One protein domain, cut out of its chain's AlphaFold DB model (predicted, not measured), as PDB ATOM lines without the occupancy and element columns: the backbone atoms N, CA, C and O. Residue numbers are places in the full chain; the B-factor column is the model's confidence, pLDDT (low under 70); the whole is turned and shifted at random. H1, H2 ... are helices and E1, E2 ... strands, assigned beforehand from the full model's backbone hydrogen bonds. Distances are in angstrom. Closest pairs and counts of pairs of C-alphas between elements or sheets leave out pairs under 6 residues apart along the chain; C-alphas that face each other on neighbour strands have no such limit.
ATOM      1  N   LYS A  81     107.908 188.513 125.747       59.78
ATOM      2  CA  LYS A  81     108.630 189.174 124.607       59.78
ATOM      3  C   LYS A  81     108.605 188.495 123.234       59.78
ATOM      4  O   LYS A  81     109.175 189.035 122.294       59.78
ATOM      5  N   GLY A  82     107.940 187.349 123.071       69.25
ATOM      6  CA  GLY A  82     107.918 186.642 121.778       69.25
ATOM      7  C   GLY A  82     109.244 185.968 121.388       69.25
ATOM      8  O   GLY A  82     109.357 185.470 120.270       69.25
ATOM      9  N   ARG A  83     110.210 185.898 122.312       70.81
ATOM     10  CA  ARG A  83     111.505 185.239 122.118       70.81
ATOM     11  C   ARG A  83     111.331 183.718 122.218       70.81
ATOM     12  O   ARG A  83     110.870 183.238 123.254       70.81
ATOM     13  N   PRO A  84     111.690 182.927 121.192       73.88
ATOM     14  CA  PRO A  84     111.621 181.469 121.277       73.88
ATOM     15  C   PRO A  84     112.741 180.866 122.142       73.88
ATOM     16  O   PRO A  84     112.616 179.724 122.580       73.88
ATOM     17  N   VAL A  85     113.838 181.606 122.352       78.12
ATOM     18  CA  VAL A  85     115.034 181.193 123.102       78.12
ATOM     19  C   VAL A  85     115.652 182.421 123.778       78.12
ATOM     20  O   VAL A  85     115.674 183.492 123.173       78.12
ATOM     21  N   SER A  86     116.185 182.250 124.988       82.94
ATOM     22  CA  SER A  86     117.109 183.184 125.643       82.94
ATOM     23  C   SER A  86     118.354 182.441 126.143       82.94
ATOM     24  O   SER A  86     118.338 181.218 126.323       82.94
ATOM     25  N   ILE A  87     119.451 183.174 126.308       85.62
ATOM     26  CA  ILE A  87     120.734 182.706 126.822       85.62
ATOM     27  C   ILE A  87     121.133 183.652 127.948       85.62
ATOM     28  O   ILE A  87     121.304 184.842 127.720       85.62
ATOM     29  N   GLU A  88     121.330 183.110 129.141       89.75
ATOM     30  CA  GLU A  88     121.698 183.883 130.325       89.75
ATOM     31  C   GLU A  88     123.126 183.531 130.745       89.75
ATOM     32  O   GLU A  88     123.459 182.361 130.978       89.75
ATOM     33  N   PHE A  89     123.995 184.539 130.803       90.31
ATOM     34  CA  PHE A  89     125.361 184.391 131.290       90.31
ATOM     35  C   PHE A  89     125.441 184.792 132.758       90.31
ATOM     36  O   PHE A  89     125.360 185.968 133.096       90.31
ATOM     37  N   VAL A  90     125.692 183.815 133.628       89.81
ATOM     38  CA  VAL A  90     125.929 184.066 135.055       89.81
ATOM     39  C   VAL A  90     127.427 184.184 135.303       89.81
ATOM     40  O   VAL A  90     128.169 183.200 135.198       89.81
ATOM     41  N   GLN A  91     127.891 185.388 135.627       87.06
ATOM     42  CA  GLN A  91     129.291 185.645 135.925       87.06
ATOM     43  C   GLN A  91     129.629 185.298 137.379       87.06
ATOM     44  O   GLN A  91     129.012 185.790 138.327       87.06
ATOM     45  N   PHE A  92     130.708 184.531 137.542       85.25
ATOM     46  CA  PHE A  92     131.382 184.311 138.818       85.25
ATOM     47  C   PHE A  92     132.752 185.010 138.817       85.25
ATOM     48  O   PHE A  92     133.552 184.804 137.904       85.25
ATOM     49  N   GLY A  93     133.038 185.803 139.855       86.75
ATOM     50  CA  GLY A  93     134.295 186.552 140.009       86.75
ATOM     51  C   GLY A  93     134.282 187.951 139.379       86.75
ATOM     52  O   GLY A  93     133.263 188.387 138.850       86.75
ATOM     53  N   ASP A  94     135.432 188.633 139.419       88.38
ATOM     54  CA  ASP A  94     135.537 190.091 139.208       88.38
ATOM     55  C   ASP A  94     136.460 190.486 138.031       88.38
ATOM     56  O   ASP A  94     137.102 191.536 138.057       88.38
ATOM     57  N   ASP A  95     136.596 189.644 136.999       90.50
ATOM     58  CA  ASP A  95     137.411 189.984 135.820       90.50
ATOM     59  C   ASP A  95     136.755 191.124 135.022       90.50
ATOM     60  O   ASP A  95     135.818 190.904 134.254       90.50
ATOM     61  N   GLU A  96     137.277 192.344 135.177       89.62
ATOM     62  CA  GLU A  96     136.771 193.558 134.522       89.62
ATOM     63  C   GLU A  96     136.654 193.423 132.993       89.62
ATOM     64  O   GLU A  96     135.745 193.995 132.385       89.62
ATOM     65  N   ILE A  97     137.550 192.666 132.345       89.38
ATOM     66  CA  ILE A  97     137.513 192.464 130.890       89.38
ATOM     67  C   ILE A  97     136.352 191.540 130.522       89.38
ATOM     68  O   ILE A  97     135.671 191.782 129.522       89.38
ATOM     69  N   ALA A  98     136.126 190.483 131.304       88.00
ATOM     70  CA  ALA A  98     134.994 189.585 131.103       88.00
ATOM     71  C   ALA A  98     133.660 190.314 131.330       88.00
ATOM     72  O   ALA A  98     132.793 190.230 130.460       88.00
ATOM     73  N   VAL A  99     133.551 191.109 132.405       88.81
ATOM     74  CA  VAL A  99     132.377 191.958 132.698       88.81
ATOM     75  C   VAL A  99     132.061 192.856 131.507       88.81
ATOM     76  O   VAL A  99     130.941 192.862 131.007       88.81
ATOM     77  N   GLY A 100     133.061 193.589 131.003       89.25
ATOM     78  CA  GLY A 100     132.858 194.507 129.881       89.25
ATOM     79  C   GLY A 100     132.374 193.801 128.610       89.25
ATOM     80  O   GLY A 100     131.545 194.339 127.880       89.25
ATOM     81  N   ARG A 101     132.852 192.577 128.349       92.38
ATOM     82  CA  ARG A 101     132.412 191.776 127.195       92.38
ATOM     83  C   ARG A 101     130.990 191.254 127.351       92.38
ATOM     84  O   ARG A 101     130.254 191.264 126.369       92.38
ATOM     85  N   LEU A 102     130.619 190.803 128.545       91.44
ATOM     86  CA  LEU A 102     129.265 190.331 128.827       91.44
ATOM     87  C   LEU A 102     128.261 191.487 128.774       91.44
ATOM     88  O   LEU A 102     127.269 191.371 128.067       91.44
ATOM     89  N   ARG A 103     128.591 192.648 129.358       89.81
ATOM     90  CA  ARG A 103     127.771 193.870 129.262       89.81
ATOM     91  C   ARG A 103     127.541 194.315 127.814       89.81
ATOM     92  O   ARG A 103     126.452 194.781 127.492       89.81
ATOM     93  N   HIS A 104     128.546 194.172 126.944       90.75
ATOM     94  CA  HIS A 104     128.423 194.462 125.508       90.75
ATOM     95  C   HIS A 104     127.524 193.445 124.787       90.75
ATOM     96  O   HIS A 104     126.722 193.820 123.938       90.75
ATOM     97  N   LEU A 105     127.646 192.154 125.114       91.19
ATOM     98  CA  LEU A 105     126.788 191.105 124.551       91.19
ATOM     99  C   LEU A 105     125.319 191.256 124.951       91.19
ATOM    100  O   LEU A 105     124.452 190.900 124.166       91.19
ATOM    101  N   ASP A 106     125.079 191.772 126.146       90.12
ATOM    102  CA  ASP A 106     123.761 192.031 126.712       90.12
ATOM    103  C   ASP A 106     123.125 193.288 126.079       90.12
ATOM    104  O   ASP A 106     122.137 193.226 125.350       90.12
ATOM    105  N   ASN A 107     123.791 194.443 126.196       88.19
ATOM    106  CA  ASN A 107     123.198 195.731 125.815       88.19
ATOM    107  C   ASN A 107     123.339 196.095 124.328       88.19
ATOM    108  O   ASN A 107     122.468 196.755 123.757       88.19
ATOM    109  N   ASP A 108     124.445 195.711 123.682       90.12
ATOM    110  CA  ASP A 108     124.817 196.295 122.387       90.12
ATOM    111  C   ASP A 108     124.415 195.424 121.190       90.12
ATOM    112  O   ASP A 108     124.378 195.915 120.060       90.12
ATOM    113  N   VAL A 109     124.038 194.156 121.395       87.31
ATOM    114  CA  VAL A 109     123.613 193.256 120.300       87.31
ATOM    115  C   VAL A 109     122.388 193.778 119.549       87.31
ATOM    116  O   VAL A 109     122.297 193.635 118.326       87.31
ATOM    117  N   VAL A 110     121.499 194.478 120.253       86.75
ATOM    118  CA  VAL A 110     120.293 195.091 119.683       86.75
ATOM    119  C   VAL A 110     120.640 196.186 118.673       86.75
ATOM    120  O   VAL A 110     119.952 196.339 117.661       86.75
ATOM    121  N   LEU A 111     121.751 196.903 118.876       88.62
ATOM    122  CA  LEU A 111     122.217 197.949 117.956       88.62
ATOM    123  C   LEU A 111     122.603 197.388 116.580       88.62
ATOM    124  O   LEU A 111     122.614 198.122 115.592       88.62
ATOM    125  N   TYR A 112     122.875 196.085 116.499       89.25
ATOM    126  CA  TYR A 112     123.185 195.379 115.258       89.25
ATOM    127  C   TYR A 112     121.952 194.737 114.600       89.25
ATOM    128  O   TYR A 112     122.093 194.022 113.608       89.25
ATOM    129  N   GLY A 113     120.746 194.988 115.124       89.94
ATOM    130  CA  GLY A 113     119.499 194.402 114.623       89.94
ATOM    131  C   GLY A 113     119.330 192.921 114.970       89.94
ATOM    132  O   GLY A 113     118.510 192.242 114.352       89.94
ATOM    133  N   ILE A 114     120.114 192.417 115.926       84.69
ATOM    134  CA  ILE A 114     119.945 191.079 116.491       84.69
ATOM    135  C   ILE A 114     118.843 191.166 117.546       84.69
ATOM    136  O   ILE A 114     118.792 192.119 118.324       84.69
ATOM    137  N   GLU A 115     117.935 190.191 117.542       86.12
ATOM    138  CA  GLU A 115     116.914 190.083 118.579       86.12
ATOM    139  C   GLU A 115     117.596 189.907 119.937       86.12
ATOM    140  O   GLU A 115     118.475 189.061 120.094       86.12
ATOM    141  N   ASP A 116     117.198 190.738 120.892       83.06
ATOM    142  CA  ASP A 116     117.653 190.671 122.271       83.06
ATOM    143  C   ASP A 116     117.318 189.276 122.827       83.06
ATOM    144  O   ASP A 116     116.152 188.916 122.961       83.06
ATOM    145  N   MET A 117     118.335 188.447 123.024       87.31
ATOM    146  CA  MET A 117     118.207 187.063 123.488       87.31
ATOM    147  C   MET A 117     119.323 186.685 124.457       87.31
ATOM    148  O   MET A 117     119.422 185.517 124.828       87.31
ATOM    149  N   ILE A 118     120.204 187.632 124.771       88.19
ATOM    150  CA  ILE A 118     121.384 187.418 125.590       88.19
ATOM    151  C   ILE A 118     121.265 188.371 126.759       88.19
ATOM    152  O   ILE A 118     121.286 189.570 126.541       88.19
ATOM    153  N   ASP A 119     121.202 187.816 127.957       88.50
ATOM    154  CA  ASP A 119     121.201 188.572 129.202       88.50
ATOM    155  C   ASP A 119     122.468 188.198 129.990       88.50
ATOM    156  O   ASP A 119     123.003 187.083 129.846       88.50
ATOM    157  N   HIS A 120     122.988 189.105 130.819       89.88
ATOM    158  CA  HIS A 120     124.092 188.791 131.725       89.88
ATOM    159  C   HIS A 120     123.806 189.246 133.157       89.88
ATOM    160  O   HIS A 120     123.270 190.321 133.392       89.88
ATOM    161  N   GLU A 121     124.233 188.434 134.122       88.06
ATOM    162  CA  GLU A 121     124.054 188.718 135.542       88.06
ATOM    163  C   GLU A 121     125.324 188.422 136.341       88.06
ATOM    164  O   GLU A 121     125.998 187.404 136.142       88.06
ATOM    165  N   ILE A 122     125.650 189.301 137.290       85.00
ATOM    166  CA  ILE A 122     126.819 189.150 138.163       85.00
ATOM    167  C   ILE A 122     126.375 188.519 139.483       85.00
ATOM    168  O   ILE A 122     125.772 189.172 140.335       85.00
ATOM    169  N   PHE A 123     126.758 187.261 139.720       80.25
ATOM    170  CA  PHE A 123     126.369 186.545 140.944       80.25
ATOM    171  C   PHE A 123     126.900 187.222 142.223       80.25
ATOM    172  O   PHE A 123     126.281 187.156 143.285       80.25
ATOM    173  N   ALA A 124     128.057 187.884 142.125       66.56
ATOM    174  CA  ALA A 124     128.798 188.423 143.260       66.56
ATOM    175  C   ALA A 124     128.147 189.640 143.942       66.56
ATOM    176  O   ALA A 124     128.520 189.946 145.074       66.56
ATOM    177  N   VAL A 125     127.217 190.347 143.287       56.31
ATOM    178  CA  VAL A 125     126.714 191.623 143.826       56.31
ATOM    179  C   VAL A 125     125.733 191.391 144.977       56.31
ATOM    180  O   VAL A 125     125.860 192.066 145.997       56.31
ATOM    181  N   GLN A 126     124.850 190.385 144.901       62.31
ATOM    182  CA  GLN A 126     123.916 190.067 146.000       62.31
ATOM    183  C   GLN A 126     123.591 188.571 146.170       62.31
ATOM    184  O   GLN A 126     122.952 188.194 147.152       62.31
ATOM    185  N   GLY A 127     124.039 187.693 145.260       70.44
ATOM    186  CA  GLY A 127     123.719 186.262 145.313       70.44
ATOM    187  C   GLY A 127     122.218 185.953 145.227       70.44
ATOM    188  O   GLY A 127     121.807 184.852 145.602       70.44
ATOM    189  N   ASP A 128     121.398 186.906 144.766       80.94
ATOM    190  CA  ASP A 128     119.965 186.699 144.604       80.94
ATOM    191  C   ASP A 128     119.711 185.807 143.387       80.94
ATOM    192  O   ASP A 128     119.718 186.238 142.232       80.94
ATOM    193  N   ILE A 129     119.479 184.527 143.666       79.50
ATOM    194  CA  ILE A 129     119.181 183.527 142.647       79.50
ATOM    195  C   ILE A 129     117.890 183.841 141.882       79.50
ATOM    196  O   ILE A 129     117.741 183.396 140.749       79.50
ATOM    197  N   HIS A 130     116.954 184.595 142.468       80.56
ATOM    198  CA  HIS A 130     115.743 184.992 141.761       80.56
ATOM    199  C   HIS A 130     116.051 186.037 140.700       80.56
ATOM    200  O   HIS A 130     115.556 185.891 139.591       80.56
ATOM    201  N   LYS A 131     116.912 187.018 140.989       82.19
ATOM    202  CA  LYS A 131     117.388 187.951 139.963       82.19
ATOM    203  C   LYS A 131     118.135 187.212 138.857       82.19
ATOM    204  O   LYS A 131     117.784 187.341 137.697       82.19
ATOM    205  N   VAL A 132     119.066 186.338 139.231       83.31
ATOM    206  CA  VAL A 132     119.886 185.579 138.273       83.31
ATOM    207  C   VAL A 132     119.075 184.636 137.381       83.31
ATOM    208  O   VAL A 132     119.568 184.268 136.333       83.31
ATOM    209  N   LEU A 133     117.886 184.191 137.799       80.56
ATOM    210  CA  LEU A 133     117.043 183.292 136.998       80.56
ATOM    211  C   LEU A 133     115.868 184.000 136.317       80.56
ATOM    212  O   LEU A 133     115.250 183.417 135.427       80.56
ATOM    213  N   LEU A 134     115.464 185.174 136.814       81.25
ATOM    214  CA  LEU A 134     114.226 185.854 136.417       81.25
ATOM    215  C   LEU A 134     114.441 187.277 135.914       81.25
ATOM    216  O   LEU A 134     113.496 187.831 135.353       81.25
ATOM    217  N   GLY A 135     115.620 187.870 136.103       78.31
ATOM    218  CA  GLY A 135     115.943 189.230 135.667       78.31
ATOM    219  C   GLY A 135     115.728 189.395 134.164       78.31
ATOM    220  O   GLY A 135     115.000 190.289 133.742       78.31
ATOM    221  N   SER A 136     116.183 188.412 133.383       77.94
ATOM    222  CA  SER A 136     115.982 188.315 131.927       77.94
ATOM    223  C   SER A 136     114.510 188.246 131.481       77.94
ATOM    224  O   SER A 136     114.148 188.569 130.344       77.94
ATOM    225  N   PHE A 137     113.613 187.832 132.374       79.00
ATOM    226  CA  PHE A 137     112.234 187.475 132.043       79.00
ATOM    227  C   PHE A 137     111.184 188.419 132.620       79.00
ATOM    228  O   PHE A 137     110.112 188.603 132.031       79.00
ATOM    229  N   VAL A 138     111.456 188.980 133.793       80.44
ATOM    230  CA  VAL A 138     110.489 189.713 134.598       80.44
ATOM    231  C   VAL A 138     111.110 191.043 135.000       80.44
ATOM    232  O   VAL A 138     111.934 191.122 135.905       80.44
ATOM    233  N   GLU A 139     110.630 192.113 134.370       79.06
ATOM    234  CA  GLU A 139     111.151 193.482 134.516       79.06
ATOM    235  C   GLU A 139     111.219 193.972 135.978       79.06
ATOM    236  O   GLU A 139     112.038 194.817 136.323       79.06
ATOM    237  N   SER A 140     110.383 193.441 136.878       78.88
ATOM    238  CA  SER A 140     110.452 193.794 138.302       78.88
ATOM    239  C   SER A 140     111.692 193.259 139.021       78.88
ATOM    240  O   SER A 140     112.045 193.813 140.056       78.88
ATOM    241  N   TYR A 141     112.301 192.178 138.524       77.94
ATOM    242  CA  TYR A 141     113.536 191.610 139.076       77.94
ATOM    243  C   TYR A 141     114.785 192.253 138.463       77.94
ATOM    244  O   TYR A 141     115.793 192.360 139.150       77.94
ATOM    245  N   ASP A 142     114.693 192.746 137.227       76.94
ATOM    246  CA  ASP A 142     115.762 193.478 136.532       76.94
ATOM    247  C   ASP A 142     116.074 194.834 137.207       76.94
ATOM    248  O   ASP A 142     117.210 195.167 137.532       76.94
ATOM    249  N   ARG A 143     115.023 195.585 137.567       70.50
ATOM    250  CA  ARG A 143     115.131 196.946 138.134       70.50
ATOM    251  C   ARG A 143     115.725 197.047 139.544       70.50
ATOM    252  O   ARG A 143     115.868 198.160 140.047       70.50
ATOM    253  N   LEU A 144     116.015 195.934 140.220       61.50
ATOM    254  CA  LEU A 144     116.502 195.966 141.606       61.50
ATOM    255  C   LEU A 144     117.925 196.551 141.737       61.50
ATOM    256  O   LEU A 144     118.287 196.985 142.830       61.50
ATOM    257  N   ASP A 145     118.669 196.677 140.631       59.91
ATOM    258  CA  ASP A 145     120.074 197.108 140.647       59.91
ATOM    259  C   ASP A 145     120.316 198.558 140.186       59.91
ATOM    260  O   ASP A 145     121.358 199.134 140.515       59.91
ATOM    261  N   GLU A 146     119.359 199.210 139.510       59.06
ATOM    262  CA  GLU A 146     119.548 200.589 139.007       59.06
ATOM    263  C   GLU A 146     119.856 201.592 140.134       59.06
ATOM    264  O   GLU A 146     120.541 202.598 139.928       59.06
ATOM    265  N   THR A 147     119.378 201.313 141.349       55.41
ATOM    266  CA  THR A 147     119.627 202.145 142.529       55.41
ATOM    267  C   THR A 147     121.012 201.962 143.156       55.41
ATOM    268  O   THR A 147     121.436 202.858 143.882       55.41
ATOM    269  N   GLU A 148     121.730 200.865 142.884       55.88
ATOM    270  CA  GLU A 148     123.083 200.617 143.424       55.88
ATOM    271  C   GLU A 148     124.193 200.782 142.366       55.88
ATOM    272  O   GLU A 148     125.321 201.159 142.702       55.88
ATOM    273  N   GLU A 149     123.899 200.579 141.075       56.91
ATOM    274  CA  GLU A 149     124.879 200.775 139.996       56.91
ATOM    275  C   GLU A 149     125.279 202.241 139.788       56.91
ATOM    276  O   GLU A 149     126.429 202.507 139.428       56.91
ATOM    277  N   GLN A 150     124.396 203.208 140.074       54.44
ATOM    278  CA  GLN A 150     124.725 204.637 139.957       54.44
ATOM    279  C   GLN A 150     125.934 205.045 140.813       54.44
ATOM    280  O   GLN A 150     126.728 205.894 140.392       54.44
ATOM    281  N   ASP A 151     126.136 204.399 141.961       55.97
ATOM    282  CA  ASP A 151     127.290 204.662 142.819       55.97
ATOM    283  C   ASP A 151     128.576 204.015 142.275       55.97
ATOM    284  O   ASP A 151     129.666 204.573 142.438       55.97
ATOM    285  N   ARG A 152     128.482 202.891 141.549       57.97
ATOM    286  CA  ARG A 152     129.640 202.188 140.964       57.97
ATOM    287  C   ARG A 152     130.064 202.730 139.602       57.97
ATOM    288  O   ARG A 152     131.263 202.921 139.383       57.97
TER     289      ARG A 152
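This is residues 81 to 152 of the 220 residues of an uncharacterized protein of Coniosporium apollinis (strain CBS 100218) (UniProt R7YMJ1). A short two-strand ribbon, E1 beside E2, runs through the middle, with the long helix H1 over one of its faces and the short H3 on the other. H4 packs on H3, while H2 and the final helix H5 are the parts farthest out. The printed part has 72 residues, ordered E1 H1 H2 E2 H3 H4 H5; the sheet E1 E2 is parallel and the class is mixed, helices and strands. It is compact, with a radius of gyration of the C-alphas of 12.3 A and spans of 30 by 26 by 21 A.

Start at the sheet: E1, residues 87 to 91, and E2, residues 118 to 122, are parallel at 20 degrees, with N 91 and O 121 within hydrogen-bond range at 2.8 A. Between them come H1, residues 96 to 107, and H2, residues 109 to 112, in a strand-helix-strand unit, two parallel neighbour strands joined through helices, with a right-handed crossover. The closest C-alphas of H1 and E2, Asp 106 and Asp 119, are 5.0 A apart. H1 and H2 meet only through their link. For H3, residues 129 to 134, look at Val 132, whose C-alpha is 5.9 A from that of Glu 121, the closest pair with E2. H3 and H4, residues 139 to 142, touch, closest at the C-alphas of Lys 131 and Tyr 141, 5.4 A. H5, residues 146 to 152, is apart from E1, H1, H2, E2, H3 and H4. Each O i to N i+4 pair is within hydrogen-bond range in H1 and H3; H5 has 0 of 3, with 2 of 4 O i to N i+3 pairs; H2 and H4 are too short for an i+4 pair.

Find C-alpha 87 at (120.734, 182.706, 126.822); from there E1 runs 12.8 A. H1 runs 16.3 A from C-alpha 96 at (136.771, 193.558, 134.522), and E2 runs 13.8 A. H5 runs 10.4 A to C-alpha 152 at (129.640, 202.188, 140.964).

The two C-alphas farthest apart, those of Pro 84 and Asp 151, are 35.3 A apart. The printed part has no cut and no long link. Look for pLDDT under 70 at residues 81 to 82, 124 to 126 and 144 to 152.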